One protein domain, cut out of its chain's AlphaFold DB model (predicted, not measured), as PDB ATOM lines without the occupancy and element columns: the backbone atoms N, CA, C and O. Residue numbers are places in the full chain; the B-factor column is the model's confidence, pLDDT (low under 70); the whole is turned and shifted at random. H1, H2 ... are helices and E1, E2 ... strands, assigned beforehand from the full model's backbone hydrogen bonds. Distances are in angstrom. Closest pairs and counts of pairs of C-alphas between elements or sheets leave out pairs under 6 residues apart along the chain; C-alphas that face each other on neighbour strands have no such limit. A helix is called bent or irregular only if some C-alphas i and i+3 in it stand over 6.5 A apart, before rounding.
ATOM      1  N   LYS A   2    -131.541  49.859   0.992       69.06
ATOM      2  CA  LYS A   2    -130.899  50.948   1.769       69.06
ATOM      3  C   LYS A   2    -129.821  50.487   2.775       69.06
ATOM      4  O   LYS A   2    -128.745  51.073   2.815       69.06
ATOM      5  N   LYS A   3    -130.051  49.393   3.523       74.44
ATOM      6  CA  LYS A   3    -129.050  48.818   4.454       74.44
ATOM      7  C   LYS A   3    -127.787  48.284   3.750       74.44
ATOM      8  O   LYS A   3    -126.698  48.477   4.270       74.44
ATOM      9  N   LYS A   4    -127.915  47.662   2.569       79.25
ATOM     10  CA  LYS A   4    -126.765  47.135   1.802       79.25
ATOM     11  C   LYS A   4    -125.886  48.272   1.266       79.25
ATOM     12  O   LYS A   4    -124.678  48.223   1.436       79.25
ATOM     13  N   ILE A   5    -126.500  49.323   0.714       85.50
ATOM     14  CA  ILE A   5    -125.788  50.517   0.215       85.50
ATOM     15  C   ILE A   5    -125.059  51.233   1.360       85.50
ATOM     16  O   ILE A   5    -123.889  51.575   1.227       85.50
ATOM     17  N   ARG A   6    -125.715  51.387   2.519       86.81
ATOM     18  CA  ARG A   6    -125.096  51.968   3.720       86.81
ATOM     19  C   ARG A   6    -123.862  51.184   4.173       86.81
ATOM     20  O   ARG A   6    -122.848  51.790   4.492       86.81
ATOM     21  N   ASN A   7    -123.939  49.854   4.189       85.50
ATOM     22  CA  ASN A   7    -122.815  49.012   4.604       85.50
ATOM     23  C   ASN A   7    -121.633  49.109   3.629       85.50
ATOM     24  O   ASN A   7    -120.493  49.165   4.076       85.50
ATOM     25  N   ILE A   8    -121.903  49.177   2.320       90.19
ATOM     26  CA  ILE A   8    -120.864  49.386   1.303       90.19
ATOM     27  C   ILE A   8    -120.171  50.732   1.531       90.19
ATOM     28  O   ILE A   8    -118.951  50.775   1.596       90.19
ATOM     29  N   LEU A   9    -120.938  51.807   1.744       90.12
ATOM     30  CA  LEU A   9    -120.381  53.141   1.971       90.12
ATOM     31  C   LEU A   9    -119.477  53.193   3.214       90.12
ATOM     32  O   LEU A   9    -118.383  53.744   3.153       90.12
ATOM     33  N   ILE A  10    -119.902  52.573   4.322       91.31
ATOM     34  CA  ILE A  10    -119.092  52.479   5.549       91.31
ATOM     35  C   ILE A  10    -117.784  51.735   5.269       91.31
ATOM     36  O   ILE A  10    -116.719  52.205   5.661       91.31
ATOM     37  N   LEU A  11    -117.850  50.602   4.565       92.69
ATOM     38  CA  LEU A  11    -116.664  49.818   4.228       92.69
ATOM     39  C   LEU A  11    -115.694  50.613   3.344       92.69
ATOM     40  O   LEU A  11    -114.491  50.575   3.583       92.69
ATOM     41  N   THR A  12    -116.207  51.366   2.368       91.00
ATOM     42  CA  THR A  12    -115.396  52.225   1.493       91.00
ATOM     43  C   THR A  12    -114.724  53.363   2.261       91.00
ATOM     44  O   THR A  12    -113.559  53.665   2.020       91.00
ATOM     45  N   VAL A  13    -115.424  53.992   3.208       92.38
ATOM     46  CA  VAL A  13    -114.831  55.049   4.043       92.38
ATOM     47  C   VAL A  13    -113.746  54.470   4.952       92.38
ATOM     48  O   VAL A  13    -112.660  55.038   5.051       92.38
ATOM     49  N   LEU A  14    -114.000  53.315   5.575       93.12
ATOM     50  CA  LEU A  14    -113.019  52.646   6.431       93.12
ATOM     51  C   LEU A  14    -111.776  52.208   5.650       93.12
ATOM     52  O   LEU A  14    -110.659  52.420   6.124       93.12
ATOM     53  N   SER A  15    -111.944  51.643   4.450       91.12
ATOM     54  CA  SER A  15    -110.811  51.241   3.615       91.12
ATOM     55  C   SER A  15    -109.986  52.448   3.169       91.12
ATOM     56  O   SER A  15    -108.758  52.400   3.233       91.12
ATOM     57  N   PHE A  16    -110.637  53.556   2.807       88.94
ATOM     58  CA  PHE A  16    -109.948  54.794   2.452       88.94
ATOM     59  C   PHE A  16    -109.124  55.354   3.620       88.94
ATOM     60  O   PHE A  16    -107.952  55.687   3.443       88.94
ATOM     61  N   LEU A  17    -109.699  55.400   4.826       90.75
ATOM     62  CA  LEU A  17    -108.985  55.835   6.029       90.75
ATOM     63  C   LEU A  17    -107.774  54.943   6.314       90.75
ATOM     64  O   LEU A  17    -106.684  55.449   6.567       90.75
ATOM     65  N   PHE A  18    -107.942  53.624   6.228       92.56
ATOM     66  CA  PHE A  18    -106.860  52.676   6.472       92.56
ATOM     67  C   PHE A  18    -105.694  52.859   5.488       92.56
ATOM     68  O   PHE A  18    -104.541  52.976   5.906       92.56
ATOM     69  N   ILE A  19    -105.993  52.979   4.189       90.69
ATOM     70  CA  ILE A  19    -104.990  53.246   3.146       90.69
ATOM     71  C   ILE A  19    -104.280  54.577   3.408       90.69
ATOM     72  O   ILE A  19    -103.056  54.659   3.276       90.69
ATOM     73  N   PHE A  20    -105.016  55.612   3.818       90.62
ATOM     74  CA  PHE A  20    -104.433  56.905   4.160       90.62
ATOM     75  C   PHE A  20    -103.439  56.795   5.326       90.62
ATOM     76  O   PHE A  20    -102.310  57.279   5.210       90.62
ATOM     77  N   PHE A  21    -103.813  56.120   6.419       91.38
ATOM     78  CA  PHE A  21    -102.933  55.933   7.576       91.38
ATOM     79  C   PHE A  21    -101.669  55.148   7.228       91.38
ATOM     80  O   PHE A  21    -100.579  55.557   7.631       91.38
ATOM     81  N   ILE A  22    -101.791  54.071   6.446       92.81
ATOM     82  CA  ILE A  22    -100.634  53.301   5.971       92.81
ATOM     83  C   ILE A  22     -99.716  54.191   5.140       92.81
ATOM     84  O   ILE A  22     -98.526  54.278   5.425       92.81
ATOM     85  N   THR A  23    -100.270  54.893   4.151       92.06
ATOM     86  CA  THR A  23     -99.491  55.736   3.236       92.06
ATOM     87  C   THR A  23     -98.742  56.829   3.998       92.06
ATOM     88  O   THR A  23     -97.544  57.026   3.791       92.06
ATOM     89  N   LYS A  24     -99.420  57.495   4.942       93.12
ATOM     90  CA  LYS A  24     -98.807  58.482   5.834       93.12
ATOM     91  C   LYS A  24     -97.681  57.864   6.665       93.12
ATOM     92  O   LYS A  24     -96.602  58.440   6.739       93.12
ATOM     93  N   LYS A  25     -97.894  56.687   7.261       94.31
ATOM     94  CA  LYS A  25     -96.870  56.016   8.078       94.31
ATOM     95  C   LYS A  25     -95.662  55.566   7.264       94.31
ATOM     96  O   LYS A  25     -94.533  55.728   7.714       94.31
ATOM     97  N   THR A  26     -95.874  55.057   6.052       93.69
ATOM     98  CA  THR A  26     -94.785  54.744   5.118       93.69
ATOM     99  C   THR A  26     -93.985  55.995   4.762       93.69
ATOM    100  O   THR A  26     -92.758  55.937   4.711       93.69
ATOM    101  N   TYR A  27     -94.662  57.125   4.551       93.81
ATOM    102  CA  TYR A  27     -94.007  58.404   4.299       93.81
ATOM    103  C   TYR A  27     -93.163  58.865   5.491       93.81
ATOM    104  O   TYR A  27     -91.983  59.155   5.316       93.81
ATOM    105  N   GLU A  28     -93.740  58.873   6.696       95.31
ATOM    106  CA  GLU A  28     -93.046  59.236   7.940       95.31
ATOM    107  C   GLU A  28     -91.793  58.385   8.152       95.31
ATOM    108  O   GLU A  28     -90.723  58.929   8.394       95.31
ATOM    109  N   TYR A  29     -91.893  57.070   7.951       95.38
ATOM    110  CA  TYR A  29     -90.755  56.160   8.073       95.38
ATOM    111  C   TYR A  29     -89.632  56.452   7.068       95.38
ATOM    112  O   TYR A  29     -88.449  56.388   7.408       95.38
ATOM    113  N   ARG A  30     -89.975  56.765   5.811       94.50
ATOM    114  CA  ARG A  30     -88.973  57.167   4.809       94.50
ATOM    115  C   ARG A  30     -88.319  58.488   5.192       94.50
ATOM    116  O   ARG A  30     -87.101  58.595   5.133       94.50
ATOM    117  N   LEU A  31     -89.122  59.461   5.605       95.19
ATOM    118  CA  LEU A  31     -88.640  60.777   5.999       95.19
ATOM    119  C   LEU A  31     -87.709  60.701   7.211       95.19
ATOM    120  O   LEU A  31     -86.653  61.320   7.207       95.19
ATOM    121  N   GLU A  32     -88.045  59.874   8.198       95.88
ATOM    122  CA  GLU A  32     -87.200  59.611   9.361       95.88
ATOM    123  C   GLU A  32     -85.825  59.056   8.963       95.88
ATOM    124  O   GLU A  32     -84.799  59.509   9.467       95.88
ATOM    125  N   LYS A  33     -85.776  58.120   8.004       94.88
ATOM    126  CA  LYS A  33     -84.508  57.588   7.478       94.88
ATOM    127  C   LYS A  33     -83.675  58.636   6.754       94.88
ATOM    128  O   LYS A  33     -82.452  58.643   6.908       94.88
ATOM    129  N   GLU A  34     -84.313  59.487   5.957       95.31
ATOM    130  CA  GLU A  34     -83.630  60.575   5.255       95.31
ATOM    131  C   GLU A  34     -83.064  61.588   6.253       95.31
ATOM    132  O   GLU A  34     -81.890  61.943   6.159       95.31
ATOM    133  N   PHE A  35     -83.844  61.987   7.263       96.44
ATOM    134  CA  PHE A  35     -83.371  62.876   8.324       96.44
ATOM    135  C   PHE A  35     -82.232  62.271   9.131       96.44
ATOM    136  O   PHE A  35     -81.230  62.938   9.368       96.44
ATOM    137  N   TYR A  36     -82.346  61.001   9.519       94.75
ATOM    138  CA  TYR A  36     -81.269  60.307  10.210       94.75
ATOM    139  C   TYR A  36     -79.993  60.301   9.358       94.75
ATOM    140  O   TYR A  36     -78.920  60.658   9.834       94.75
ATOM    141  N   SER A  37     -80.109  59.968   8.072       93.81
ATOM    142  CA  SER A  37     -78.976  59.987   7.140       93.81
ATOM    143  C   SER A  37     -78.377  61.389   6.998       93.81
ATOM    144  O   SER A  37     -77.159  61.536   6.925       93.81
ATOM    145  N   TYR A  38     -79.217  62.423   6.994       93.50
ATOM    146  CA  TYR A  38     -78.788  63.818   6.971       93.50
ATOM    147  C   TYR A  38     -78.063  64.229   8.258       93.50
ATOM    148  O   TYR A  38     -77.021  64.869   8.177       93.50
ATOM    149  N   ALA A  39     -78.539  63.801   9.430       92.38
ATOM    150  CA  ALA A  39     -77.874  64.038  10.710       92.38
ATOM    151  C   ALA A  39     -76.453  63.454  10.726       92.38
ATOM    152  O   ALA A  39     -75.511  64.130  11.133       92.38
ATOM    153  N   ILE A  40     -76.277  62.234  10.202       92.44
ATOM    154  CA  ILE A  40     -74.948  61.621  10.064       92.44
ATOM    155  C   ILE A  40     -74.071  62.408   9.075       92.44
ATOM    156  O   ILE A  40     -72.890  62.614   9.343       92.44
ATOM    157  N   LYS A  41     -74.629  62.884   7.949       90.50
ATOM    158  CA  LYS A  41     -73.906  63.750   6.991       90.50
ATOM    159  C   LYS A  41     -73.501  65.096   7.596       90.50
ATOM    160  O   LYS A  41     -72.510  65.669   7.163       90.50
ATOM    161  N   LYS A  42     -74.253  65.586   8.583       87.06
ATOM    162  CA  LYS A  42     -73.931  66.760   9.408       87.06
ATOM    163  C   LYS A  42     -73.019  66.418  10.590       87.06
ATOM    164  O   LYS A  42     -73.011  67.133  11.582       87.06
ATOM    165  N   GLU A  43     -72.275  65.318  10.475       89.81
ATOM    166  CA  GLU A  43     -71.244  64.886  11.417       89.81
ATOM    167  C   GLU A  43     -71.750  64.614  12.838       89.81
ATOM    168  O   GLU A  43     -70.951  64.593  13.764       89.81
ATOM    169  N   ILE A  44     -73.047  64.337  13.034       91.56
ATOM    170  CA  ILE A  44     -73.584  63.897  14.330       91.56
ATOM    171  C   ILE A  44     -73.387  62.379  14.444       91.56
ATOM    172  O   ILE A  44     -74.108  61.615  13.793       91.56
ATOM    173  N   PRO A  45     -72.454  61.877  15.271       91.69
ATOM    174  CA  PRO A  45     -72.168  60.456  15.335       91.69
ATOM    175  C   PRO A  45     -73.317  59.694  15.997       91.69
ATOM    176  O   PRO A  45     -73.843  60.092  17.039       91.69
ATOM    177  N   LYS A  46     -73.655  58.520  15.453       93.31
ATOM    178  CA  LYS A  46     -74.724  57.653  15.984       93.31
ATOM    179  C   LYS A  46     -74.575  57.361  17.481       93.31
ATOM    180  O   LYS A  46     -75.565  57.284  18.198       93.31
ATOM    181  N   ASN A  47     -73.347  57.177  17.962       93.88
ATOM    182  CA  ASN A  47     -73.077  56.862  19.366       93.88
ATOM    183  C   ASN A  47     -73.356  58.034  20.324       93.88
ATOM    184  O   ASN A  47     -73.533  57.770  21.517       93.88
ATOM    185  N   LYS A  48     -73.426  59.277  19.826       94.50
ATOM    186  CA  LYS A  48     -73.787  60.481  20.594       94.50
ATOM    187  C   LYS A  48     -75.295  60.708  20.671       94.50
ATOM    188  O   LYS A  48     -75.759  61.359  21.605       94.50
ATOM    189  N   ILE A  49     -76.062  60.128  19.748       94.69
ATOM    190  CA  ILE A  49     -77.524  60.208  19.736       94.69
ATOM    191  C   ILE A  49     -78.093  59.320  20.850       94.69
ATOM    192  O   ILE A  49     -77.771  58.134  20.961       94.69
ATOM    193  N   ARG A  50     -78.944  59.907  21.693       95.50
ATOM    194  CA  ARG A  50     -79.685  59.220  22.757       95.50
ATOM    195  C   ARG A  50     -81.037  58.730  22.258       95.50
ATOM    196  O   ARG A  50     -81.358  57.558  22.418       95.50
ATOM    197  N   LYS A  51     -81.813  59.635  21.664       95.44
ATOM    198  CA  LYS A  51     -83.122  59.357  21.072       95.44
ATOM    199  C   LYS A  51     -83.417  60.352  19.956       95.44
ATOM    200  O   LYS A  51     -82.782  61.405  19.877       95.44
ATOM    201  N   THR A  52     -84.399  60.015  19.133       96.94
ATOM    202  CA  THR A  52     -84.896  60.878  18.064       96.94
ATOM    203  C   THR A  52     -86.413  60.882  18.047       96.94
ATOM    204  O   THR A  52     -87.029  59.870  18.380       96.94
ATOM    205  N   GLU A  53     -87.018  61.998  17.654       97.06
ATOM    206  CA  GLU A  53     -88.474  62.147  17.600       97.06
ATOM    207  C   GLU A  53     -88.883  62.865  16.314       97.06
ATOM    208  O   GLU A  53     -88.373  63.940  16.014       97.06
ATOM    209  N   LEU A  54     -89.810  62.270  15.558       97.38
ATOM    210  CA  LEU A  54     -90.399  62.880  14.367       97.38
ATOM    211  C   LEU A  54     -91.772  63.463  14.716       97.38
ATOM    212  O   LEU A  54     -92.676  62.734  15.128       97.38
ATOM    213  N   ILE A  55     -91.946  64.765  14.508       96.19
ATOM    214  CA  ILE A  55     -93.160  65.504  14.858       96.19
ATOM    215  C   ILE A  55     -93.701  66.207  13.615       96.19
ATOM    216  O   ILE A  55     -92.955  66.811  12.847       96.19
ATOM    217  N   TYR A  56     -95.018  66.136  13.408       94.81
ATOM    218  CA  TYR A  56     -95.696  66.889  12.356       94.81
ATOM    219  C   TYR A  56     -96.297  68.180  12.911       94.81
ATOM    220  O   TYR A  56     -97.167  68.139  13.783       94.81
ATOM    221  N   PHE A  57     -95.909  69.310  12.329       93.12
ATOM    222  CA  PHE A  57     -96.477  70.618  12.615       93.12
ATOM    223  C   PHE A  57     -97.414  71.032  11.483       93.12
ATOM    224  O   PHE A  57     -96.997  71.368  10.371       93.12
ATOM    225  N   SER A  58     -98.718  71.032  11.779       90.44
ATOM    226  CA  SER A  58     -99.747  71.504  10.845       90.44
ATOM    227  C   SER A  58     -99.558  72.984  10.509       90.44
ATOM    228  O   SER A  58     -99.693  73.384   9.350       90.44
ATOM    229  N   LYS A  59     -99.178  73.789  11.507       88.25
ATOM    230  CA  LYS A  59     -98.767  75.181  11.328       88.25
ATOM    231  C   LYS A  59     -97.432  75.203  10.578       88.25
ATOM    232  O   LYS A  59     -96.391  74.899  11.147       88.25
ATOM    233  N   GLY A  60     -97.486  75.539   9.291       87.31
ATOM    234  CA  GLY A  60     -96.326  75.521   8.396       87.31
ATOM    235  C   GLY A  60     -96.153  74.230   7.591       87.31
ATOM    236  O   GLY A  60     -95.188  74.148   6.840       87.31
ATOM    237  N   ASN A  61     -97.078  73.261   7.701       91.44
ATOM    238  CA  ASN A  61     -97.116  72.031   6.892       91.44
ATOM    239  C   ASN A  61     -95.744  71.335   6.808       91.44
ATOM    240  O   ASN A  61     -95.239  71.060   5.719       91.44
ATOM    241  N   ARG A  62     -95.115  71.093   7.962       94.12
ATOM    242  CA  ARG A  62     -93.732  70.609   8.041       94.12
ATOM    243  C   ARG A  62     -93.569  69.468   9.029       94.12
ATOM    244  O   ARG A  62     -94.347  69.329   9.969       94.12
ATOM    245  N   TYR A  63     -92.532  68.676   8.814       96.50
ATOM    246  CA  TYR A  63     -92.039  67.711   9.784       96.50
ATOM    247  C   TYR A  63     -90.758  68.230  10.419       96.50
ATOM    248  O   TYR A  63     -89.931  68.830   9.734       96.50
ATOM    249  N   GLU A  64     -90.597  67.966  11.706       96.94
ATOM    250  CA  GLU A  64     -89.370  68.216  12.452       96.94
ATOM    251  C   GLU A  64     -88.872  66.901  13.035       96.94
ATOM    252  O   GLU A  64     -89.648  66.102  13.561       96.94
ATOM    253  N   TYR A  65     -87.577  66.668  12.889       97.69
ATOM    254  CA  TYR A  65     -86.856  65.531  13.413       97.69
ATOM    255  C   TYR A  65     -85.887  66.025  14.477       97.69
ATOM    256  O   TYR A  65     -84.855  66.630  14.178       97.69
ATOM    257  N   ASN A  66     -86.259  65.772  15.725       97.19
ATOM    258  CA  ASN A  66     -85.536  66.219  16.898       97.19
ATOM    259  C   ASN A  66     -84.510  65.158  17.277       97.19
ATOM    260  O   ASN A  66     -84.856  63.990  17.461       97.19
ATOM    261  N   VAL A  67     -83.251  65.559  17.411       96.94
ATOM    262  CA  VAL A  67     -82.127  64.693  17.762       96.94
ATOM    263  C   VAL A  67     -81.602  65.098  19.131       96.94
ATOM    264  O   VAL A  67     -81.007  66.162  19.299       96.94
ATOM    265  N   TYR A  68     -81.812  64.222  20.110       96.06
ATOM    266  CA  TYR A  68     -81.386  64.429  21.489       96.06
ATOM    267  C   TYR A  68     -80.054  63.721  21.717       96.06
ATOM    268  O   TYR A  68     -79.922  62.526  21.426       96.06
ATOM    269  N   LEU A  69     -79.073  64.428  22.275       95.00
ATOM    270  CA  LEU A  69     -77.747  63.877  22.553       95.00
ATOM    271  C   LEU A  69     -77.704  63.223  23.947       95.00
ATOM    272  O   LEU A  69     -78.576  63.446  24.786       95.00
ATOM    273  N   LYS A  70     -76.723  62.344  24.187       91.56
ATOM    274  CA  LYS A  70     -76.581  61.612  25.465       91.56
ATOM    275  C   LYS A  70     -76.116  62.479  26.632       91.56
ATOM    276  O   LYS A  70     -76.522  62.220  27.757       91.56
ATOM    277  N   ASN A  71     -75.287  63.480  26.358       87.31
ATOM    278  CA  ASN A  71     -74.651  64.323  27.372       87.31
ATOM    279  C   ASN A  71     -75.319  65.706  27.473       87.31
ATOM    280  O   ASN A  71     -74.663  66.683  27.824       87.31
ATOM    281  N   THR A  72     -76.599  65.800  27.106       89.88
ATOM    282  CA  THR A  72     -77.371  67.047  27.098       89.88
ATOM    283  C   THR A  72     -78.723  66.835  27.766       89.88
ATOM    284  O   THR A  72     -79.237  65.714  27.826       89.88
ATOM    285  N   ASN A  73     -79.300  67.924  28.264       88.25
ATOM    286  CA  ASN A  73     -80.627  67.915  28.870       88.25
ATOM    287  C   ASN A  73     -81.710  67.665  27.808       88.25
ATOM    288  O   ASN A  73     -81.488  67.874  26.614       88.25
ATOM    289  N   ASP A  74     -82.900  67.243  28.240       86.19
ATOM    290  CA  ASP A  74     -84.046  67.005  27.345       86.19
ATOM    291  C   ASP A  74     -84.547  68.298  26.686       86.19
ATOM    292  O   ASP A  74     -85.043  68.261  25.564       86.19
ATOM    293  N   ASP A  75     -84.307  69.444  27.323       90.00
ATOM    294  CA  ASP A  75     -84.629  70.775  26.796       90.00
ATOM    295  C   ASP A  75     -83.576  71.306  25.811       90.00
ATOM    296  O   ASP A  75     -83.527  72.502  25.518       90.00
ATOM    297  N   SER A  76     -82.672  70.449  25.328       92.75
ATOM    298  CA  SER A  76     -81.651  70.820  24.352       92.75
ATOM    299  C   SER A  76     -81.460  69.729  23.305       92.75
ATOM    300  O   SER A  76     -80.992  68.625  23.599       92.75
ATOM    301  N   TYR A  77     -81.822  70.043  22.063       96.06
ATOM    302  CA  TYR A  77     -81.803  69.099  20.948       96.06
ATOM    303  C   TYR A  77     -81.587  69.807  19.613       96.06
ATOM    304  O   TYR A  77     -81.829  71.003  19.461       96.06
ATOM    305  N   ILE A  78     -81.122  69.046  18.629       96.25
ATOM    306  CA  ILE A  78     -80.935  69.521  17.257       96.25
ATOM    307  C   ILE A  78     -82.227  69.256  16.490       96.25
ATOM    308  O   ILE A  78     -82.793  68.171  16.597       96.25
ATOM    309  N   ILE A  79     -82.696  70.232  15.721       96.31
ATOM    310  CA  ILE A  79     -83.903  70.133  14.900       96.31
ATOM    311  C   ILE A  79     -83.488  70.048  13.436       96.31
ATOM    312  O   ILE A  79     -82.862  70.969  12.909       96.31
ATOM    313  N   PHE A  80     -83.916  68.986  12.757       96.38
ATOM    314  CA  PHE A  80     -83.940  68.934  11.299       96.38
ATOM    315  C   PHE A  80     -85.373  69.090  10.801       96.38
ATOM    316  O   PHE A  80     -86.237  68.292  11.143       96.38
ATOM    317  N   ALA A  81     -85.649  70.113   9.998       95.50
ATOM    318  CA  ALA A  81     -86.992  70.420   9.522       95.50
ATOM    319  C   ALA A  81     -87.127  70.207   8.010       95.50
ATOM    320  O   ALA A  81     -86.207  70.493   7.247       95.50
ATOM    321  N   TYR A  82     -88.305  69.756   7.578       96.06
ATOM    322  CA  TYR A  82     -88.676  69.611   6.171       96.06
ATOM    323  C   TYR A  82     -90.096  70.123   5.947       96.06
ATOM    324  O   TYR A  82     -91.070  69.562   6.464       96.06
ATOM    325  N   VAL A  83     -90.213  71.199   5.174       93.44
ATOM    326  CA  VAL A  83     -91.502  71.765   4.763       93.44
ATOM    327  C   VAL A  83     -92.039  70.942   3.603       93.44
ATOM    328  O   VAL A  83     -91.359  70.740   2.600       93.44
ATOM    329  N   LEU A  84     -93.272  70.454   3.719       91.31
ATOM    330  CA  LEU A  84     -93.868  69.655   2.660       91.31
ATOM    331  C   LEU A  84     -94.150  70.557   1.444       91.31
ATOM    332  O   LEU A  84     -94.904  71.525   1.570       91.31
ATOM    333  N   PRO A  85     -93.633  70.221   0.244       85.44
ATOM    334  CA  PRO A  85     -93.744  71.072  -0.948       85.44
ATOM    335  C   PRO A  85     -95.175  71.159  -1.500       85.44
ATOM    336  O   PRO A  85     -95.476  71.960  -2.378       85.44
ATOM    337  N   ASN A  86     -96.069  70.295  -1.024       82.25
ATOM    338  CA  ASN A  86     -97.485  70.278  -1.355       82.25
ATOM    339  C   ASN A  86     -98.307  70.012  -0.083       82.25
ATOM    340  O   ASN A  86     -97.765  69.625   0.958       82.25
ATOM    341  N   PHE A  87     -99.635  70.118  -0.194       82.44
ATOM    342  CA  PHE A  87    -100.566  69.617   0.823       82.44
ATOM    343  C   PHE A  87    -100.225  68.185   1.257       82.44
ATOM    344  O   PHE A  87     -99.861  67.344   0.428       82.44
ATOM    345  N   SER A  88    -100.397  67.893   2.548       81.94
ATOM    346  CA  SER A  88     -99.864  66.686   3.194       81.94
ATOM    347  C   SER A  88    -100.284  65.390   2.490       81.94
ATOM    348  O   SER A  88     -99.440  64.543   2.222       81.94
ATOM    349  N   ILE A  89    -101.554  65.273   2.077       84.81
ATOM    350  CA  ILE A  89    -102.073  64.095   1.357       84.81
ATOM    351  C   ILE A  89    -101.285  63.836   0.063       84.81
ATOM    352  O   ILE A  89    -100.883  62.705  -0.207       84.81
ATOM    353  N   LYS A  90    -101.023  64.879  -0.732       86.06
ATOM    354  CA  LYS A  90    -100.296  64.757  -2.004       86.06
ATOM    355  C   LYS A  90     -98.834  64.369  -1.770       86.06
ATOM    356  O   LYS A  90     -98.290  63.547  -2.507       86.06
ATOM    357  N   SER A  91     -98.214  64.912  -0.727       85.25
ATOM    358  CA  SER A  91     -96.856  64.530  -0.322       85.25
ATOM    359  C   SER A  91     -96.789  63.048   0.068       85.25
ATOM    360  O   SER A  91     -95.912  62.331  -0.412       85.25
ATOM    361  N   TYR A  92     -97.772  62.549   0.824       89.25
ATOM    362  CA  TYR A  92     -97.837  61.137   1.215       89.25
ATOM    363  C   TYR A  92     -98.016  60.200   0.018       89.25
ATOM    364  O   TYR A  92     -97.350  59.175  -0.054       89.25
ATOM    365  N   VAL A  93     -98.873  60.557  -0.943       86.06
ATOM    366  CA  VAL A  93     -99.121  59.729  -2.136       86.06
ATOM    367  C   VAL A  93     -97.906  59.691  -3.061       86.06
ATOM    368  O   VAL A  93     -97.548  58.633  -3.566       86.06
ATOM    369  N   THR A  94     -97.256  60.835  -3.286       86.06
ATOM    370  CA  THR A  94     -96.090  60.903  -4.182       86.06
ATOM    371  C   THR A  94     -94.846  60.259  -3.578       86.06
ATOM    372  O   THR A  94     -93.970  59.830  -4.326       86.06
ATOM    373  N   GLN A  95     -94.755  60.208  -2.245       82.69
ATOM    374  CA  GLN A  95     -93.608  59.697  -1.489       82.69
ATOM    375  C   GLN A  95     -92.259  60.308  -1.898       82.69
ATOM    376  O   GLN A  95     -91.209  59.712  -1.650       82.69
ATOM    377  N   LYS A  96     -92.277  61.494  -2.517       86.62
ATOM    378  CA  LYS A  96     -91.072  62.231  -2.895       86.62
ATOM    379  C   LYS A  96     -90.583  63.043  -1.699       86.62
ATOM    380  O   LYS A  96     -91.354  63.777  -1.076       86.62
ATOM    381  N   ILE A  97     -89.302  62.890  -1.392       88.00
ATOM    382  CA  ILE A  97     -88.575  63.646  -0.372       88.00
ATOM    383  C   ILE A  97     -87.364  64.243  -1.077       88.00
ATOM    384  O   ILE A  97     -86.712  63.548  -1.857       88.00
ATOM    385  N   TYR A  98     -87.095  65.518  -0.823       86.19
ATOM    386  CA  TYR A  98     -85.958  66.240  -1.378       86.19
ATOM    387  C   TYR A  98     -85.006  66.590  -0.225       86.19
ATOM    388  O   TYR A  98     -85.197  67.613   0.427       86.19
ATOM    389  N   PRO A  99     -83.997  65.747   0.075       76.25
ATOM    390  CA  PRO A  99     -83.159  65.918   1.267       76.25
ATOM    391  C   PRO A  99     -82.341  67.214   1.295       76.25
ATOM    392  O   PRO A  99     -81.897  67.642   2.355       76.25
ATOM    393  N   ASN A 100     -82.130  67.844   0.138       80.88
ATOM    394  CA  ASN A 100     -81.441  69.133   0.046       80.88
ATOM    395  C   ASN A 100     -82.274  70.294   0.613       80.88
ATOM    396  O   ASN A 100     -81.708  71.339   0.910       80.88
ATOM    397  N   ASP A 101     -83.578  70.095   0.815       86.69
ATOM    398  CA  ASP A 101     -84.484  71.093   1.393       86.69
ATOM    399  C   ASP A 101     -84.617  70.927   2.918       86.69
ATOM    400  O   ASP A 101     -85.555  71.434   3.535       86.69
ATOM    401  N   PHE A 102     -83.720  70.157   3.543       92.38
ATOM    402  CA  PHE A 102     -83.672  70.029   4.994       92.38
ATOM    403  C   PHE A 102     -82.986  71.240   5.617       92.38
ATOM    404  O   PHE A 102     -81.867  71.602   5.253       92.38
ATOM    405  N   PHE A 103     -83.649  71.823   6.610       91.81
ATOM    406  CA  PHE A 103     -83.126  72.921   7.414       91.81
ATOM    407  C   PHE A 103     -82.644  72.382   8.755       91.81
ATOM    408  O   PHE A 103     -83.281  71.499   9.327       91.81
ATOM    409  N   SER A 104     -81.543  72.919   9.273       93.00
ATOM    410  CA  SER A 104     -80.999  72.546  10.579       93.00
ATOM    411  C   SER A 104     -81.021  73.732  11.531       93.00
ATOM    412  O   SER A 104     -80.568  74.817  11.178       93.00
ATOM    413  N   SER A 105     -81.498  73.506  12.745       94.88
ATOM    414  CA  SER A 105     -81.475  74.473  13.845       94.88
ATOM    415  C   SER A 105     -81.240  73.742  15.165       94.88
ATOM    416  O   SER A 105     -81.157  72.513  15.201       94.88
ATOM    417  N   ALA A 106     -81.102  74.486  16.250       94.94
ATOM    418  CA  ALA A 106     -80.991  73.957  17.597       94.94
ATOM    419  C   ALA A 106     -82.103  74.538  18.468       94.94
ATOM    420  O   ALA A 106     -82.452  75.707  18.338       94.94
ATOM    421  N   TYR A 107     -82.639  73.730  19.374       95.19
ATOM    422  CA  TYR A 107     -83.478  74.201  20.464       95.19
ATOM    423  C   TYR A 107     -82.652  74.204  21.739       95.19
ATOM    424  O   TYR A 107     -82.126  73.158  22.119       95.19
ATOM    425  N   ILE A 108     -82.508  75.366  22.371       91.94
ATOM    426  CA  ILE A 108     -81.742  75.551  23.606       91.94
ATOM    427  C   ILE A 108     -82.482  76.564  24.473       91.94
ATOM    428  O   ILE A 108     -82.869  77.626  23.993       91.94
ATOM    429  N   GLU A 109     -82.686  76.222  25.747       87.31
ATOM    430  CA  GLU A 109     -83.225  77.132  26.772       87.31
ATOM    431  C   GLU A 109     -84.536  77.839  26.365       87.31
ATOM    432  O   GLU A 109     -84.761  79.008  26.667       87.31
ATOM    433  N   GLY A 110     -85.433  77.131  25.669       89.19
ATOM    434  CA  GLY A 110     -86.734  77.685  25.270       89.19
ATOM    435  C   GLY A 110     -86.747  78.423  23.930       89.19
ATOM    436  O   GLY A 110     -87.803  78.901  23.515       89.19
ATOM    437  N   ALA A 111     -85.608  78.512  23.240       92.00
ATOM    438  CA  ALA A 111     -85.479  79.224  21.976       92.00
ATOM    439  C   ALA A 111     -84.958  78.318  20.855       92.00
ATOM    440  O   ALA A 111     -84.110  77.452  21.067       92.00
ATOM    441  N   VAL A 112     -85.449  78.563  19.637       93.31
ATOM    442  CA  VAL A 112     -84.855  78.015  18.414       93.31
ATOM    443  C   VAL A 112     -83.765  78.974  17.950       93.31
ATOM    444  O   VAL A 112     -84.029  80.158  17.742       93.31
ATOM    445  N   VAL A 113     -82.552  78.460  17.792       94.50
ATOM    446  CA  VAL A 113     -81.365  79.199  17.357       94.50
ATOM    447  C   VAL A 113     -80.724  78.511  16.156       94.50
ATOM    448  O   VAL A 113     -80.909  77.311  15.933       94.50
ATOM    449  N   ASP A 114     -79.947  79.261  15.380       93.12
ATOM    450  CA  ASP A 114     -79.175  78.683  14.282       93.12
ATOM    451  C   ASP A 114     -78.130  77.706  14.827       93.12
ATOM    452  O   ASP A 114     -77.476  77.981  15.839       93.12
ATOM    453  N   LEU A 115     -77.959  76.570  14.146       89.19
ATOM    454  CA  LEU A 115     -77.056  75.510  14.602       89.19
ATOM    455  C   LEU A 115     -75.589  75.970  14.647       89.19
ATOM    456  O   LEU A 115     -74.845  75.497  15.493       89.19
ATOM    457  N   ASP A 116     -75.201  76.924  13.798       86.25
ATOM    458  CA  ASP A 116     -73.837  77.474  13.742       86.25
ATOM    459  C   ASP A 116     -73.619  78.654  14.713       86.25
ATOM    460  O   ASP A 116     -72.529  79.227  14.788       86.25
ATOM    461  N   SER A 117     -74.655  79.055  15.458       89.19
ATOM    462  CA  SER A 117     -74.571  80.184  16.387       89.19
ATOM    463  C   SER A 117     -73.761  79.848  17.641       89.19
ATOM    464  O   SER A 117     -73.646  78.699  18.070       89.19
ATOM    465  N   THR A 118     -73.237  80.880  18.309       88.62
ATOM    466  CA  THR A 118     -72.557  80.723  19.605       88.62
ATOM    467  C   THR A 118     -73.459  80.098  20.666       88.62
ATOM    468  O   THR A 118     -72.967  79.338  21.498       88.62
ATOM    469  N   SER A 119     -74.765  80.364  20.611       90.38
ATOM    470  CA  SER A 119     -75.757  79.787  21.519       90.38
ATOM    471  C   SER A 119     -75.894  78.272  21.352       90.38
ATOM    472  O   SER A 119     -76.177  77.590  22.327       90.38
ATOM    473  N   ALA A 120     -75.630  77.731  20.155       90.44
ATOM    474  CA  ALA A 120     -75.681  76.297  19.867       90.44
ATOM    475  C   ALA A 120     -74.454  75.505  20.357       90.44
ATOM    476  O   ALA A 120     -74.486  74.271  20.380       90.44
ATOM    477  N   ARG A 121     -73.387  76.187  20.803       88.44
ATOM    478  CA  ARG A 121     -72.127  75.560  21.246       88.44
ATOM    479  C   ARG A 121     -72.291  74.411  22.242       88.44
ATOM    480  O   ARG A 121     -71.623  73.406  22.032       88.44
ATOM    481  N   PRO A 122     -73.169  74.468  23.265       89.00
ATOM    482  CA  PRO A 122     -73.325  73.351  24.197       89.00
ATOM    483  C   PRO A 122     -73.697  72.028  23.509       89.00
ATOM    484  O   PRO A 122     -73.222  70.968  23.914       89.00
ATOM    485  N   LEU A 123     -74.508  72.084  22.444       90.31
ATOM    486  CA  LEU A 123     -74.863  70.910  21.645       90.31
ATOM    487  C   LEU A 123     -73.700  70.464  20.752       90.31
ATOM    488  O   LEU A 123     -73.426  69.269  20.677       90.31
ATOM    489  N   ILE A 124     -72.989  71.404  20.122       89.38
ATOM    490  CA  ILE A 124     -71.814  71.103  19.285       89.38
ATOM    491  C   ILE A 124     -70.706  70.447  20.122       89.38
ATOM    492  O   ILE A 124     -70.144  69.422  19.738       89.38
ATOM    493  N   ASP A 125     -70.426  70.978  21.307       90.19
ATOM    494  CA  ASP A 125     -69.428  70.425  22.219       90.19
ATOM    495  C   ASP A 125     -69.806  69.011  22.674       90.19
ATOM    496  O   ASP A 125     -68.941  68.148  22.809       90.19
ATOM    497  N   ALA A 126     -71.098  68.744  22.886       88.62
ATOM    498  CA  ALA A 126     -71.589  67.414  23.242       88.62
ATOM    499  C   ALA A 126     -71.465  66.391  22.098       88.62
ATOM    500  O   ALA A 126     -71.420  65.187  22.361       88.62
ATOM    501  N   ILE A 127     -71.396  66.845  20.842       89.69
ATOM    502  CA  ILE A 127     -71.070  65.992  19.695       89.69
ATOM    503  C   ILE A 127     -69.584  65.597  19.732       89.69
ATOM    504  O   ILE A 127     -69.256  64.428  19.523       89.69
ATOM    505  N   ASN A 128     -68.705  66.558  20.037       85.38
ATOM    506  CA  ASN A 128     -67.248  66.410  19.937       85.38
ATOM    507  C   ASN A 128     -66.573  65.775  21.169       85.38
ATOM    508  O   ASN A 128     -65.470  65.248  21.046       85.38
ATOM    509  N   LYS A 129     -67.212  65.819  22.346       77.38
ATOM    510  CA  LYS A 129     -66.772  65.148  23.588       77.38
ATOM    511  C   LYS A 129     -67.255  63.710  23.627       77.38
ATOM    512  O   LYS A 129     -66.481  62.746  23.454       77.38
TER     513      LYS A 129
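AT A GLANCE: This is residues 2 to 129 of the 129 residues of an uncharacterized protein of Vagococcus carniphilus (UniProt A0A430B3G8). A strongly twisted sheet of five strands has the later part of one very long helix, H1, packed slantwise over it, while residues 2 to 19 of H1 stick out free like a handle. The short helix H3 crosses over the strands with its closest approach at E4, and the small helix H2 packs on H1 beyond the sheet. The printed part has 128 residues, with three named helices and five named strands in the order H1, E1, E2, E3, H2, E4, E5, H3; the class is mixed, helices and strands, and the sheet, in the order E1, E2, E3, E4, E5, is antiparallel throughout. The whole is loose, with a radius of gyration of the C-alphas of 18.7 A, and spans 68 by 26 by 26 A, the free arm of H1 making much of the length.

HOW THE PARTS SIT: The sheet holds E1, residues 49 to 57, E2, residues 62 to 69, E3, residues 76 to 83, E4, residues 103 to 108, and E5, residues 111 to 114; E1 and E5 are its edge strands. E1, E2 and E3 form a meander, each strand the antiparallel neighbour of the one before. E1 and E2 are a hairpin, with N 55 and O 64 within hydrogen-bond range at 2.8 A. E2 and E3 are a hairpin, with N 65 and O 80 at 2.7 A. E3 and E4 pair through N 79 and O 105, 2.8 A. E4 and E5 are a hairpin, with N 106 and O 113 at 2.8 A. H1, residues 2 to 41, is on the sheet at a height of 9.2 A, over E1, E2 and E3, slantwise to the strands at 43 degrees to E1 on the local plane; its closest C-alphas to E2 are Phe 35 and Tyr 65, 6.7 A. H3, residues 118 to 128, is on the sheet at a height of 8.8 A, over E3 and across the strands at 76 degrees to E3 on the local plane; its closest C-alphas to E4 are Ala 120 and Ala 106, 6.2 A. H2, residues 88 to 94, is not on the sheet; it touches residues 23 to 27 of H1, about perpendicular at 80 degrees, the closest C-alphas being Lys 24 and Tyr 92, 5.4 A. H1 and H3 are apart. Every O i to N i+4 pair is within hydrogen-bond range in H1 and H2, and 5 of 7 in H3.

IN THESE COORDINATES: H1 begins at C-alpha 2, (-130.899, 50.948, 1.769), and is 58.6 A long. E1 is 22.8 A, E2 22.6 A, E3 21.9 A and E4 16.5 A long. H3 is 15.3 A long, ends at C-alpha 128, (-67.248, 66.410, 19.937), and is irregular, with C-alphas 119 and 122 7.4 A apart.

THE WHOLE: The two C-alphas farthest apart are those of Lys 2 and Lys 129, 69.2 A. Without residues 2 to 19 the body spans 42 by 26 by 23 A. The printed part has no cut, and no link is long. The mean pLDDT of the printed part is 90.8; residue 2 is under 70.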